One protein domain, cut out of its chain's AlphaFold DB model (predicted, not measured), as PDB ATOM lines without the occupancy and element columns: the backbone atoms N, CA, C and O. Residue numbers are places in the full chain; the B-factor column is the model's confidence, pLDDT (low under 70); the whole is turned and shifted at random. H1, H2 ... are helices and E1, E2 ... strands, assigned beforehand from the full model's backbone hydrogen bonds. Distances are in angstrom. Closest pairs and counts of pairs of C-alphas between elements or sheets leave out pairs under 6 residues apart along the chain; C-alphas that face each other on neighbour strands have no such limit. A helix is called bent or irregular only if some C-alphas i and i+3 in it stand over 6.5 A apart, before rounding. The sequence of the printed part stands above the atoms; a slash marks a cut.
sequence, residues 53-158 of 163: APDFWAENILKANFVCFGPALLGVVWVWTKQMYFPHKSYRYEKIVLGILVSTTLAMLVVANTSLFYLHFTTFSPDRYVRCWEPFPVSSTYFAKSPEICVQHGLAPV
ATOM      1  N   ALA A  53     113.793  -0.955 314.233       64.88
ATOM      2  CA  ALA A  53     113.485   0.464 314.311       64.88
ATOM      3  C   ALA A  53     114.383   1.146 315.373       64.88
ATOM      4  O   ALA A  53     114.613   0.544 316.429       64.88
ATOM      5  N   PRO A  54     114.902   2.364 315.123       74.06
ATOM      6  CA  PRO A  54     115.836   3.037 316.029       74.06
ATOM      7  C   PRO A  54     115.162   3.418 317.353       74.06
ATOM      8  O   PRO A  54     113.978   3.743 317.373       74.06
ATOM      9  N   ASP A  55     115.887   3.388 318.471       79.12
ATOM     10  CA  ASP A  55     115.316   3.713 319.792       79.12
ATOM     11  C   ASP A  55     114.940   5.197 319.931       79.12
ATOM     12  O   ASP A  55     113.994   5.540 320.643       79.12
ATOM     13  N   PHE A  56     115.635   6.057 319.184       78.62
ATOM     14  CA  PHE A  56     115.419   7.495 319.107       78.62
ATOM     15  C   PHE A  56     115.513   7.971 317.655       78.62
ATOM     16  O   PHE A  56     116.381   7.530 316.898       78.62
ATOM     17  N   TRP A  57     114.627   8.882 317.264       77.75
ATOM     18  CA  TRP A  57     114.553   9.444 315.923       77.75
ATOM     19  C   TRP A  57     114.269  10.943 315.976       77.75
ATOM     20  O   TRP A  57     113.392  11.390 316.710       77.75
ATOM     21  N   ALA A  58     114.986  11.715 315.163       75.88
ATOM     22  CA  ALA A  58     114.779  13.149 315.011       75.88
ATOM     23  C   ALA A  58     114.357  13.452 313.573       75.88
ATOM     24  O   ALA A  58     115.059  13.118 312.618       75.88
ATOM     25  N   GLU A  59     113.220  14.115 313.414       71.56
ATOM     26  CA  GLU A  59     112.682  14.508 312.122       71.56
ATOM     27  C   GLU A  59     112.596  16.029 312.024       71.56
ATOM     28  O   GLU A  59     111.903  16.686 312.792       71.56
ATOM     29  N   ASN A  60     113.290  16.614 311.052       71.94
ATOM     30  CA  ASN A  60     113.207  18.050 310.803       71.94
ATOM     31  C   ASN A  60     111.773  18.436 310.384       71.94
ATOM     32  O   ASN A  60     111.159  17.751 309.564       71.94
ATOM     33  N   ILE A  61     111.255  19.561 310.887       66.44
ATOM     34  CA  ILE A  61     109.920  20.085 310.547       66.44
ATOM     35  C   ILE A  61     109.714  20.231 309.034       66.44
ATOM     36  O   ILE A  61     108.623  19.965 308.534       66.44
ATOM     37  N   LEU A  62     110.748  20.617 308.279       65.12
ATOM     38  CA  LEU A  62     110.678  20.685 306.813       65.12
ATOM     39  C   LEU A  62     110.346  19.323 306.189       65.12
ATOM     40  O   LEU A  62     109.569  19.257 305.239       65.12
ATOM     41  N   LYS A  63     110.896  18.241 306.747       65.94
ATOM     42  CA  LYS A  63     110.648  16.870 306.288       65.94
ATOM     43  C   LYS A  63     109.258  16.391 306.701       65.94
ATOM     44  O   LYS A  63     108.514  15.914 305.849       65.94
ATOM     45  N   ALA A  64     108.864  16.643 307.951       63.56
ATOM     46  CA  ALA A  64     107.519  16.341 308.445       63.56
ATOM     47  C   ALA A  64     106.430  17.053 307.620       63.56
ATOM     48  O   ALA A  64     105.425  16.454 307.241       63.56
ATOM     49  N   ASN A  65     106.655  18.319 307.259       64.12
ATOM     50  CA  ASN A  65     105.748  19.063 306.389       64.12
ATOM     51  C   ASN A  65     105.753  18.530 304.956       64.12
ATOM     52  O   ASN A  65     104.710  18.552 304.310       64.12
ATOM     53  N   PHE A  66     106.878  18.022 304.449       63.28
ATOM     54  CA  PHE A  66     106.908  17.404 303.127       63.28
ATOM     55  C   PHE A  66     106.041  16.144 303.053       63.28
ATOM     56  O   PHE A  66     105.455  15.900 302.009       63.28
ATOM     57  N   VAL A  67     105.865  15.382 304.136       60.47
ATOM     58  CA  VAL A  67     104.892  14.267 304.164       60.47
ATOM     59  C   VAL A  67     103.468  14.769 303.893       60.47
ATOM     60  O   VAL A  67     102.714  14.141 303.155       60.47
ATOM     61  N   CYS A  68     103.113  15.937 304.431       61.38
ATOM     62  CA  CYS A  68     101.806  16.564 304.221       61.38
ATOM     63  C   CYS A  68     101.692  17.262 302.852       61.38
ATOM     64  O   CYS A  68     100.642  17.215 302.212       61.38
ATOM     65  N   PHE A  69     102.763  17.910 302.389       65.56
ATOM     66  CA  PHE A  69     102.801  18.655 301.125       65.56
ATOM     67  C   PHE A  69     103.109  17.782 299.906       65.56
ATOM     68  O   PHE A  69     102.776  18.155 298.783       65.56
ATOM     69  N   GLY A  70     103.719  16.621 300.106       65.75
ATOM     70  CA  GLY A  70     104.168  15.704 299.069       65.75
ATOM     71  C   GLY A  70     103.030  15.210 298.177       65.75
ATOM     72  O   GLY A  70     103.164  15.330 296.960       65.75
ATOM     73  N   PRO A  71     101.876  14.771 298.718       64.19
ATOM     74  CA  PRO A  71     100.707  14.404 297.917       64.19
ATOM     75  C   PRO A  71     100.132  15.581 297.116       64.19
ATOM     76  O   PRO A  71      99.725  15.410 295.966       64.19
ATOM     77  N   ALA A  72     100.134  16.791 297.689       68.94
ATOM     78  CA  ALA A  72      99.674  17.999 297.005       68.94
ATOM     79  C   ALA A  72     100.622  18.391 295.859       68.94
ATOM     80  O   ALA A  72     100.161  18.677 294.754       68.94
ATOM     81  N   LEU A  73     101.937  18.324 296.085       67.75
ATOM     82  CA  LEU A  73     102.962  18.503 295.054       67.75
ATOM     83  C   LEU A  73     102.803  17.472 293.936       67.75
ATOM     84  O   LEU A  73     102.853  17.838 292.767       67.75
ATOM     85  N   LEU A  74     102.531  16.212 294.277       68.06
ATOM     86  CA  LEU A  74     102.267  15.141 293.314       68.06
ATOM     87  C   LEU A  74     101.026  15.436 292.462       68.06
ATOM     88  O   LEU A  74     101.063  15.270 291.244       68.06
ATOM     89  N   GLY A  75      99.952  15.933 293.081       67.62
ATOM     90  CA  GLY A  75      98.731  16.355 292.394       67.62
ATOM     91  C   GLY A  75      98.954  17.543 291.454       67.62
ATOM     92  O   GLY A  75      98.535  17.496 290.297       67.62
ATOM     93  N   VAL A  76      99.660  18.579 291.914       68.50
ATOM     94  CA  VAL A  76     100.014  19.750 291.093       68.50
ATOM     95  C   VAL A  76     100.899  19.333 289.921       68.50
ATOM     96  O   VAL A  76     100.585  19.660 288.776       68.50
ATOM     97  N   VAL A  77     101.947  18.546 290.180       68.12
ATOM     98  CA  VAL A  77     102.841  17.996 289.153       68.12
ATOM     99  C   VAL A  77     102.052  17.167 288.145       68.12
ATOM    100  O   VAL A  77     102.223  17.353 286.944       68.12
ATOM    101  N   TRP A  78     101.140  16.302 288.588       66.62
ATOM    102  CA  TRP A  78     100.323  15.471 287.703       66.62
ATOM    103  C   TRP A  78      99.394  16.295 286.800       66.62
ATOM    104  O   TRP A  78      99.338  16.068 285.586       66.62
ATOM    105  N   VAL A  79      98.687  17.278 287.366       70.31
ATOM    106  CA  VAL A  79      97.787  18.170 286.617       70.31
ATOM    107  C   VAL A  79      98.571  18.998 285.599       70.31
ATOM    108  O   VAL A  79      98.178  19.068 284.432       70.31
ATOM    109  N   TRP A  80      99.711  19.565 285.993       65.12
ATOM    110  CA  TRP A  80     100.570  20.334 285.091       65.12
ATOM    111  C   TRP A  80     101.253  19.481 284.027       65.12
ATOM    112  O   TRP A  80     101.381  19.917 282.883       65.12
ATOM    113  N   THR A  81     101.620  18.242 284.348       64.31
ATOM    114  CA  THR A  81     102.129  17.276 283.367       64.31
ATOM    115  C   THR A  81     101.096  17.053 282.265       64.31
ATOM    116  O   THR A  81     101.407  17.191 281.082       64.31
ATOM    117  N   LYS A  82      99.831  16.804 282.629       64.50
ATOM    118  CA  LYS A  82      98.741  16.669 281.648       64.50
ATOM    119  C   LYS A  82      98.527  17.936 280.822       64.50
ATOM    120  O   LYS A  82      98.210  17.841 279.645       64.50
ATOM    121  N   GLN A  83      98.716  19.118 281.397       63.91
ATOM    122  CA  GLN A  83      98.593  20.369 280.646       63.91
ATOM    123  C   GLN A  83      99.771  20.625 279.698       63.91
ATOM    124  O   GLN A  83      99.586  21.309 278.704       63.91
ATOM    125  N   MET A  84     100.958  20.069 279.952       57.88
ATOM    126  CA  MET A  84     102.151  20.268 279.116       57.88
ATOM    127  C   MET A  84     102.238  19.308 277.925       57.88
ATOM    128  O   MET A  84     102.665  19.702 276.839       57.88
ATOM    129  N   TYR A  85     101.826  18.049 278.099       57.00
ATOM    130  CA  TYR A  85     101.942  17.026 277.050       57.00
ATOM    131  C   TYR A  85     100.969  17.222 275.876       57.00
ATOM    132  O   TYR A  85     101.224  16.718 274.783       57.00
ATOM    133  N   PHE A  86      99.874  17.956 276.079       54.94
ATOM    134  CA  PHE A  86      98.751  18.001 275.140       54.94
ATOM    135  C   PHE A  86      98.634  19.247 274.222       54.94
ATOM    136  O   PHE A  86      98.057  19.063 273.151       54.94
ATOM    137  N   PRO A  87      99.167  20.464 274.507       51.47
ATOM    138  CA  PRO A  87      98.856  21.631 273.666       51.47
ATOM    139  C   PRO A  87      99.981  22.218 272.788       51.47
ATOM    140  O   PRO A  87      99.659  22.801 271.756       51.47
ATOM    141  N   HIS A  88     101.280  22.117 273.110       53.47
ATOM    142  CA  HIS A  88     102.268  23.010 272.461       53.47
ATOM    143  C   HIS A  88     103.053  22.404 271.291       53.47
ATOM    144  O   HIS A  88     103.574  21.293 271.373       53.47
ATOM    145  N   LYS A  89     103.242  23.176 270.213       55.09
ATOM    146  CA  LYS A  89     104.182  22.901 269.105       55.09
ATOM    147  C   LYS A  89     105.633  23.264 269.492       55.09
ATOM    148  O   LYS A  89     106.269  24.062 268.823       55.09
ATOM    149  N   SER A  90     106.166  22.701 270.575       55.19
ATOM    150  CA  SER A  90     107.605  22.816 270.896       55.19
ATOM    151  C   SER A  90     108.435  21.795 270.098       55.19
ATOM    152  O   SER A  90     107.913  20.754 269.674       55.19
ATOM    153  N   TYR A  91     109.715  22.112 269.868       57.94
ATOM    154  CA  TYR A  91     110.680  21.260 269.174       57.94
ATOM    155  C   TYR A  91     110.763  19.870 269.820       57.94
ATOM    156  O   TYR A  91     110.694  19.705 271.038       57.94
ATOM    157  N   ARG A  92     110.934  18.836 268.986       66.25
ATOM    158  CA  ARG A  92     110.882  17.423 269.403       66.25
ATOM    159  C   ARG A  92     111.847  17.094 270.552       66.25
ATOM    160  O   ARG A  92     111.497  16.284 271.397       66.25
ATOM    161  N   TYR A  93     113.021  17.724 270.594       66.75
ATOM    162  CA  TYR A  93     114.046  17.471 271.612       66.75
ATOM    163  C   TYR A  93     113.689  18.050 272.991       66.75
ATOM    164  O   TYR A  93     113.765  17.339 273.988       66.75
ATOM    165  N   GLU A  94     113.222  19.299 273.051       66.00
ATOM    166  CA  GLU A  94     112.819  19.955 274.306       66.00
ATOM    167  C   GLU A  94     111.678  19.199 274.990       66.00
ATOM    168  O   GLU A  94     111.706  18.990 276.199       66.00
ATOM    169  N   LYS A  95     110.715  18.697 274.206       65.56
ATOM    170  CA  LYS A  95     109.637  17.840 274.716       65.56
ATOM    171  C   LYS A  95     110.135  16.524 275.305       65.56
ATOM    172  O   LYS A  95     109.572  16.065 276.293       65.56
ATOM    173  N   ILE A  96     111.157  15.912 274.704       70.88
ATOM    174  CA  ILE A  96     111.740  14.662 275.210       70.88
ATOM    175  C   ILE A  96     112.443  14.925 276.541       70.88
ATOM    176  O   ILE A  96     112.172  14.227 277.514       70.88
ATOM    177  N   VAL A  97     113.292  15.955 276.608       72.31
ATOM    178  CA  VAL A  97     114.031  16.305 277.832       72.31
ATOM    179  C   VAL A  97     113.071  16.683 278.956       72.31
ATOM    180  O   VAL A  97     113.158  16.133 280.051       72.31
ATOM    181  N   LEU A  98     112.112  17.565 278.674       69.44
ATOM    182  CA  LEU A  98     111.090  17.963 279.636       69.44
ATOM    183  C   LEU A  98     110.245  16.761 280.065       69.44
ATOM    184  O   LEU A  98     109.954  16.603 281.244       69.44
ATOM    185  N   GLY A  99     109.898  15.880 279.129       70.19
ATOM    186  CA  GLY A  99     109.119  14.687 279.418       70.19
ATOM    187  C   GLY A  99     109.827  13.708 280.353       70.19
ATOM    188  O   GLY A  99     109.204  13.229 281.299       70.19
ATOM    189  N   ILE A 100     111.125  13.468 280.129       74.62
ATOM    190  CA  ILE A 100     111.981  12.650 281.004       74.62
ATOM    191  C   ILE A 100     112.120  13.304 282.378       74.62
ATOM    192  O   ILE A 100     111.992  12.626 283.396       74.62
ATOM    193  N   LEU A 101     112.362  14.617 282.426       72.69
ATOM    194  CA  LEU A 101     112.505  15.345 283.685       72.69
ATOM    195  C   LEU A 101     111.223  15.229 284.519       72.69
ATOM    196  O   LEU A 101     111.273  14.915 285.706       72.69
ATOM    197  N   VAL A 102     110.070  15.415 283.880       71.00
ATOM    198  CA  VAL A 102     108.755  15.335 284.517       71.00
ATOM    199  C   VAL A 102     108.443  13.917 284.994       71.00
ATOM    200  O   VAL A 102     108.043  13.745 286.145       71.00
ATOM    201  N   SER A 103     108.653  12.894 284.160       72.25
ATOM    202  CA  SER A 103     108.380  11.501 284.539       72.25
ATOM    203  C   SER A 103     109.296  11.021 285.663       72.25
ATOM    204  O   SER A 103     108.823  10.381 286.601       72.25
ATOM    205  N   THR A 104     110.577  11.393 285.621       74.56
ATOM    206  CA  THR A 104     111.550  11.082 286.677       74.56
ATOM    207  C   THR A 104     111.166  11.773 287.982       74.56
ATOM    208  O   THR A 104     111.109  11.125 289.023       74.56
ATOM    209  N   THR A 105     110.821  13.064 287.932       71.12
ATOM    210  CA  THR A 105     110.381  13.823 289.115       71.12
ATOM    211  C   THR A 105     109.132  13.199 289.732       71.12
ATOM    212  O   THR A 105     109.066  13.017 290.944       71.12
ATOM    213  N   LEU A 106     108.155  12.815 288.904       74.62
ATOM    214  CA  LEU A 106     106.931  12.170 289.363       74.62
ATOM    215  C   LEU A 106     107.212  10.801 289.998       74.62
ATOM    216  O   LEU A 106     106.715  10.532 291.086       74.62
ATOM    217  N   ALA A 107     108.017   9.951 289.354       74.56
ATOM    218  CA  ALA A 107     108.379   8.643 289.896       74.56
ATOM    219  C   ALA A 107     109.082   8.778 291.255       74.56
ATOM    220  O   ALA A 107     108.717   8.094 292.210       74.56
ATOM    221  N   MET A 108     110.023   9.717 291.368       72.88
ATOM    222  CA  MET A 108     110.731  10.004 292.616       72.88
ATOM    223  C   MET A 108     109.796  10.524 293.706       72.88
ATOM    224  O   MET A 108     109.879  10.064 294.843       72.88
ATOM    225  N   LEU A 109     108.867  11.424 293.371       73.00
ATOM    226  CA  LEU A 109     107.844  11.897 294.304       73.00
ATOM    227  C   LEU A 109     106.948  10.753 294.787       73.00
ATOM    228  O   LEU A 109     106.656  10.684 295.977       73.00
ATOM    229  N   VAL A 110     106.526   9.849 293.899       74.62
ATOM    230  CA  VAL A 110     105.702   8.685 294.268       74.62
ATOM    231  C   VAL A 110     106.462   7.764 295.214       74.62
ATOM    232  O   VAL A 110     105.925   7.394 296.258       74.62
ATOM    233  N   VAL A 111     107.710   7.424 294.889       74.88
ATOM    234  CA  VAL A 111     108.541   6.556 295.735       74.88
ATOM    235  C   VAL A 111     108.807   7.217 297.087       74.88
ATOM    236  O   VAL A 111     108.598   6.579 298.114       74.88
ATOM    237  N   ALA A 112     109.187   8.497 297.117       71.44
ATOM    238  CA  ALA A 112     109.426   9.226 298.362       71.44
ATOM    239  C   ALA A 112     108.170   9.270 299.247       71.44
ATOM    240  O   ALA A 112     108.245   8.921 300.421       71.44
ATOM    241  N   ASN A 113     107.006   9.616 298.685       72.75
ATOM    242  CA  ASN A 113     105.749   9.666 299.437       72.75
ATOM    243  C   ASN A 113     105.296   8.286 299.924       72.75
ATOM    244  O   ASN A 113     104.814   8.169 301.046       72.75
ATOM    245  N   THR A 114     105.468   7.237 299.120       73.38
ATOM    246  CA  THR A 114     105.095   5.871 299.519       73.38
ATOM    247  C   THR A 114     105.991   5.368 300.649       73.38
ATOM    248  O   THR A 114     105.487   4.839 301.635       73.38
ATOM    249  N   SER A 115     107.304   5.586 300.546       70.94
ATOM    250  CA  SER A 115     108.281   5.254 301.592       70.94
ATOM    251  C   SER A 115     107.994   5.996 302.894       70.94
ATOM    252  O   SER A 115     108.015   5.401 303.968       70.94
ATOM    253  N   LEU A 116     107.676   7.287 302.789       70.44
ATOM    254  CA  LEU A 116     107.265   8.133 303.906       70.44
ATOM    255  C   LEU A 116     106.008   7.615 304.591       70.44
ATOM    256  O   LEU A 116     105.990   7.434 305.805       70.44
ATOM    257  N   PHE A 117     104.969   7.351 303.802       71.44
ATOM    258  CA  PHE A 117     103.703   6.838 304.301       71.44
ATOM    259  C   PHE A 117     103.907   5.488 304.990       71.44
ATOM    260  O   PHE A 117     103.454   5.295 306.114       71.44
ATOM    261  N   TYR A 118     104.660   4.585 304.362       73.50
ATOM    262  CA  TYR A 118     105.008   3.297 304.948       73.50
ATOM    263  C   TYR A 118     105.706   3.472 306.301       73.50
ATOM    264  O   TYR A 118     105.190   2.990 307.302       73.50
ATOM    265  N   LEU A 119     106.797   4.243 306.367       69.81
ATOM    266  CA  LEU A 119     107.533   4.482 307.613       69.81
ATOM    267  C   LEU A 119     106.670   5.125 308.703       69.81
ATOM    268  O   LEU A 119     106.804   4.779 309.877       69.81
ATOM    269  N   HIS A 120     105.766   6.033 308.338       69.50
ATOM    270  CA  HIS A 120     104.888   6.680 309.307       69.50
ATOM    271  C   HIS A 120     103.907   5.687 309.946       69.50
ATOM    272  O   HIS A 120     103.753   5.680 311.164       69.50
ATOM    273  N   PHE A 121     103.302   4.801 309.149       67.25
ATOM    274  CA  PHE A 121     102.337   3.818 309.652       67.25
ATOM    275  C   PHE A 121     102.987   2.590 310.292       67.25
ATOM    276  O   PHE A 121     102.473   2.075 311.285       67.25
ATOM    277  N   THR A 122     104.103   2.095 309.756       66.00
ATOM    278  CA  THR A 122     104.744   0.877 310.277       66.00
ATOM    279  C   THR A 122     105.680   1.154 311.437       66.00
ATOM    280  O   THR A 122     105.793   0.333 312.351       66.00
ATOM    281  N   THR A 123     106.378   2.287 311.389       63.50
ATOM    282  CA  THR A 123     107.511   2.565 312.270       63.50
ATOM    283  C   THR A 123     107.134   3.624 313.290       63.50
ATOM    284  O   THR A 123     107.231   3.345 314.475       63.50
ATOM    285  N   PHE A 124     106.598   4.772 312.868       63.47
ATOM    286  CA  PHE A 124     106.265   5.900 313.753       63.47
ATOM    287  C   PHE A 124     104.814   5.915 314.261       63.47
ATOM    288  O   PHE A 124     104.295   6.976 314.612       63.47
ATOM    289  N   SER A 125     104.156   4.752 314.331       63.81
ATOM    290  CA  SER A 125     102.827   4.654 314.944       63.81
ATOM    291  C   SER A 125     102.871   5.132 316.407       63.81
ATOM    292  O   SER A 125     103.821   4.782 317.121       63.81
ATOM    293  N   PRO A 126     101.853   5.874 316.888       62.28
ATOM    294  CA  PRO A 126     101.747   6.275 318.294       62.28
ATOM    295  C   PRO A 126     101.754   5.087 319.272       62.28
ATOM    296  O   PRO A 126     102.097   5.270 320.434       62.28
ATOM    297  N   ASP A 127     101.458   3.869 318.805       64.00
ATOM    298  CA  ASP A 127     101.543   2.647 319.619       64.00
ATOM    299  C   ASP A 127     102.989   2.166 319.857       64.00
ATOM    300  O   ASP A 127     103.230   1.323 320.719       64.00
ATOM    301  N   ARG A 128     103.961   2.651 319.069       67.62
ATOM    302  CA  ARG A 128     105.373   2.224 319.122       67.62
ATOM    303  C   ARG A 128     106.337   3.321 319.559       67.62
ATOM    304  O   ARG A 128     107.417   2.997 320.046       67.62
ATOM    305  N   TYR A 129     105.977   4.587 319.350       74.12
ATOM    306  CA  TYR A 129     106.834   5.730 319.652       74.12
ATOM    307  C   TYR A 129     106.077   6.828 320.397       74.12
ATOM    308  O   TYR A 129     104.984   7.241 320.017       74.12
ATOM    309  N   VAL A 130     106.729   7.365 321.423       75.75
ATOM    310  CA  VAL A 130     106.345   8.566 322.157       75.75
ATOM    311  C   VAL A 130     106.978   9.773 321.469       75.75
ATOM    312  O   VAL A 130     108.172   9.782 321.166       75.75
ATOM    313  N   ARG A 131     106.187  10.818 321.217       77.25
ATOM    314  CA  ARG A 131     106.716  12.091 320.714       77.25
ATOM    315  C   ARG A 131     107.428  12.822 321.857       77.25
ATOM    316  O   ARG A 131     106.846  12.972 322.926       77.25
ATOM    317  N   CYS A 132     108.642  13.314 321.631       81.94
ATOM    318  CA  CYS A 132     109.361  14.161 322.581       81.94
ATOM    319  C   CYS A 132     109.299  15.634 322.135       81.94
ATOM    320  O   CYS A 132     109.426  15.943 320.947       81.94
ATOM    321  N   TRP A 133     109.092  16.544 323.084       76.56
ATOM    322  CA  TRP A 133     109.068  17.989 322.891       76.56
ATOM    323  C   TRP A 133     110.423  18.619 323.202       76.56
ATOM    324  O   TRP A 133     111.060  18.307 324.210       76.56
ATOM    325  N   GLU A 134     110.823  19.543 322.333       71.31
ATOM    326  CA  GLU A 134     112.010  20.376 322.495       71.31
ATOM    327  C   GLU A 134     111.631  21.645 323.280       71.31
ATOM    328  O   GLU A 134     110.651  22.307 322.924       71.31
ATOM    329  N   PRO A 135     112.360  22.000 324.353       61.66
ATOM    330  CA  PRO A 135     111.958  23.082 325.241       61.66
ATOM    331  C   PRO A 135     112.167  24.496 324.685       61.66
ATOM    332  O   PRO A 135     111.714  25.399 325.364       61.66
ATOM    333  N   PHE A 136     112.820  24.695 323.525       56.53
ATOM    334  CA  PHE A 136     112.856  25.892 322.639       56.53
ATOM    335  C   PHE A 136     114.207  25.927 321.871       56.53
ATOM    336  O   PHE A 136     115.230  25.640 322.491       56.53
ATOM    337  N   PRO A 137     114.280  26.374 320.593       56.91
ATOM    338  CA  PRO A 137     113.207  26.602 319.621       56.91
ATOM    339  C   PRO A 137     112.878  25.333 318.813       56.91
ATOM    340  O   PRO A 137     113.756  24.537 318.503       56.91
ATOM    341  N   VAL A 138     111.603  25.185 318.436       62.56
ATOM    342  CA  VAL A 138     111.062  23.998 317.752       62.56
ATOM    343  C   VAL A 138     111.602  23.925 316.321       62.56
ATOM    344  O   VAL A 138     111.087  24.584 315.419       62.56
ATOM    345  N   SER A 139     112.665  23.151 316.114       65.19
ATOM    346  CA  SER A 139     113.266  22.933 314.785       65.19
ATOM    347  C   SER A 139     113.000  21.525 314.252       65.19
ATOM    348  O   SER A 139     112.920  21.305 313.038       65.19
ATOM    349  N   SER A 140     112.815  20.578 315.171       71.62
ATOM    350  CA  SER A 140     112.694  19.157 314.885       71.62
ATOM    351  C   SER A 140     111.616  18.520 315.759       71.62
ATOM    352  O   SER A 140     111.348  18.945 316.881       71.62
ATOM    353  N   THR A 141     110.972  17.494 315.221       74.62
ATOM    354  CA  THR A 141     110.070  16.604 315.945       74.62
ATOM    355  C   THR A 141     110.860  15.366 316.337       74.62
ATOM    356  O   THR A 141     111.455  14.723 315.475       74.62
ATOM    357  N   TYR A 142     110.875  15.020 317.619       78.81
ATOM    358  CA  TYR A 142     111.608  13.858 318.113       78.81
ATOM    359  C   TYR A 142     110.639  12.734 318.475       78.81
ATOM    360  O   TYR A 142     109.548  12.982 318.993       78.81
ATOM    361  N   PHE A 143     111.042  11.500 318.210       78.75
ATOM    362  CA  PHE A 143     110.289  10.291 318.508       78.75
ATOM    363  C   PHE A 143     111.201   9.315 319.243       78.75
ATOM    364  O   PHE A 143     112.319   9.056 318.803       78.75
ATOM    365  N   ALA A 144     110.731   8.751 320.348       80.94
ATOM    366  CA  ALA A 144     111.465   7.763 321.128       80.94
ATOM    367  C   ALA A 144     110.583   6.550 321.421       80.94
ATOM    368  O   ALA A 144     109.375   6.702 321.577       80.94
ATOM    369  N   LYS A 145     111.154   5.346 321.524       81.19
ATOM    370  CA  LYS A 145     110.362   4.145 321.866       81.19
ATOM    371  C   LYS A 145     109.759   4.196 323.267       81.19
ATOM    372  O   LYS A 145     108.758   3.538 323.525       81.19
ATOM    373  N   SER A 146     110.372   4.956 324.173       82.06
ATOM    374  CA  SER A 146     109.897   5.099 325.543       82.06
ATOM    375  C   SER A 146     110.099   6.523 326.078       82.06
ATOM    376  O   SER A 146     110.949   7.265 325.565       82.06
ATOM    377  N   PRO A 147     109.338   6.929 327.112       81.44
ATOM    378  CA  PRO A 147     109.486   8.239 327.742       81.44
ATOM    379  C   PRO A 147     110.873   8.454 328.361       81.44
ATOM    380  O   PRO A 147     111.387   9.571 328.335       81.44
ATOM    381  N   GLU A 148     111.499   7.400 328.891       85.00
ATOM    382  CA  GLU A 148     112.823   7.473 329.522       85.00
ATOM    383  C   GLU A 148     113.896   7.880 328.512       85.00
ATOM    384  O   GLU A 148     114.781   8.670 328.836       85.00
ATOM    385  N   ILE A 149     113.786   7.395 327.273       83.94
ATOM    386  CA  ILE A 149     114.706   7.750 326.189       83.94
ATOM    387  C   ILE A 149     114.575   9.243 325.849       83.94
ATOM    388  O   ILE A 149     115.591   9.910 325.666       83.94
ATOM    389  N   CYS A 150     113.362   9.819 325.845       83.94
ATOM    390  CA  CYS A 150     113.204  11.273 325.676       83.94
ATOM    391  C   CYS A 150     114.003  12.043 326.744       83.94
ATOM    392  O   CYS A 150     114.754  12.961 326.413       83.94
ATOM    393  N   VAL A 151     113.887  11.631 328.013       83.38
ATOM    394  CA  VAL A 151     114.563  12.288 329.144       83.38
ATOM    395  C   VAL A 151     116.084  12.139 329.060       83.38
ATOM    396  O   VAL A 151     116.801  13.101 329.329       83.38
ATOM    397  N   GLN A 152     116.589  10.978 328.630       86.94
ATOM    398  CA  GLN A 152     118.026  10.760 328.394       86.94
ATOM    399  C   GLN A 152     118.603  11.726 327.353       86.94
ATOM    400  O   GLN A 152     119.754  12.143 327.470       86.94
ATOM    401  N   HIS A 153     117.795  12.118 326.367       80.56
ATOM    402  CA  HIS A 153     118.159  13.102 325.350       80.56
ATOM    403  C   HIS A 153     117.863  14.558 325.758       80.56
ATOM    404  O   HIS A 153     118.009  15.460 324.937       80.56
ATOM    405  N   GLY A 154     117.471  14.814 327.013       82.44
ATOM    406  CA  GLY A 154     117.157  16.159 327.509       82.44
ATOM    407  C   GLY A 154     115.842  16.732 326.968       82.44
ATOM    408  O   GLY A 154     115.636  17.944 327.009       82.44
ATOM    409  N   LEU A 155     114.959  15.874 326.451       84.31
ATOM    410  CA  LEU A 155     113.670  16.236 325.867       84.31
ATOM    411  C   LEU A 155     112.523  15.830 326.798       84.31
ATOM    412  O   LEU A 155     112.608  14.848 327.537       84.31
ATOM    413  N   ALA A 156     111.412  16.561 326.738       81.69
ATOM    414  CA  ALA A 156     110.229  16.239 327.530       81.69
ATOM    415  C   ALA A 156     109.331  15.251 326.764       81.69
ATOM    416  O   ALA A 156     108.938  15.561 325.639       81.69
ATOM    417  N   PRO A 157     108.966  14.077 327.309       79.19
ATOM    418  CA  PRO A 157     107.997  13.206 326.654       79.19
ATOM    419  C   PRO A 157     106.624  13.885 326.616       79.19
ATOM    420  O   PRO A 157     106.132  14.400 327.621       79.19
ATOM    421  N   VAL A 158     105.978  13.875 325.452       74.38
ATOM    422  CA  VAL A 158     104.583  14.291 325.334       74.38
ATOM    423  C   VAL A 158     103.735  13.139 325.837       74.38
ATOM    424  O   VAL A 158     103.476  12.176 325.114       74.38
TER     425      VAL A 158
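Overview. This is residues 53 to 158 of the 163 residues of an uncharacterized protein of Enterobacteriaceae bacterium RIT691 (UniProt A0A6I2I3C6). The model is a long helical hairpin with a small head at its open end: H1b and H2 run side by side in opposite directions, and the head is the three-stranded sheet E1, E3, E2 with the short helix H3 packed on it. H1a, the first arm of the bent helix H1, joins the sheet to the hairpin, and the hairpin makes most of the length, with residues 86 to 94, of which 92 to 94 belong to H2, sticking out free at its far end. The printed part has 106 residues, with three named helices and three named strands in the order E1, H1, H2, E2, E3, H3; the sheet is antiparallel throughout, and the class is mostly helix. The whole is only just extended, close to loose, with a radius of gyration of the C-alphas of 19.6 A and spans of 63 by 28 by 18 A.

Along the chain. Strand E1, residues 56 to 60, begins with C-alpha 56 at (115.419, 7.495, 319.107) and is 13.6 A long. H1, residues 61 to 85, was assigned as one helix by its hydrogen bonds but is bent: C-alphas 68 and 71 are 6.8 A apart. Its arms are H1a, residues 61 to 68, 10.9 A, and H1b, residues 71 to 85, 21.1 A, at a steep tilt of 62 degrees. H2, residues 92 to 122, runs 44.5 A from C-alpha 92 at (110.882, 17.423, 269.403). E2 is residues 130 to 133, and E3 is residues 140 to 144, 13.1 A long. H3, residues 147 to 152, ends with C-alpha 152 at (118.026, 10.760, 328.394).

Arrangement. E1 and E3 are antiparallel neighbours at 162 degrees, with N 57 and O 143 within hydrogen-bond range at 2.8 A. E3 and E2, a hairpin, are antiparallel at 143 degrees, with N 130 and O 144 at 2.7 A. E1, H1 and H2, and E2 form a split strand-helix-strand unit, two strands running the same way with E3 between them, and its crossover is right-handed. H3 is on the sheet over E3, at a height of 8.2 A, slantwise to the strands at 43 degrees on the local plane; its closest C-alphas to E2 are Cys 150 and Cys 132, 5.7 A. H1a only grazes the sheet with residues 61 to 66, and only just touches H2, with 3 pairs of C-alphas within 8 A, the closest Val 67 and Leu 116 at 6.6 A. H1b and H2, a helical hairpin, touch at a shallow tilt of 18 degrees, opposite ways, the closest C-alphas being Leu 74 and Leu 109, 6.5 A. H2 and H3 are apart. Every O i to N i+4 pair is within range in H1b, H2 and H3, and 3 of 4 are in H1a.

Size, cuts and confidence. The C-alphas farthest apart, of Lys 89 and Glu 148, are 63.0 A apart. The printed part has no cut, and no link is long. The mean pLDDT of the printed part is 70.1, and 51 residues are under 70, among them 61 to 78, 80 to 95 and 119 to 128.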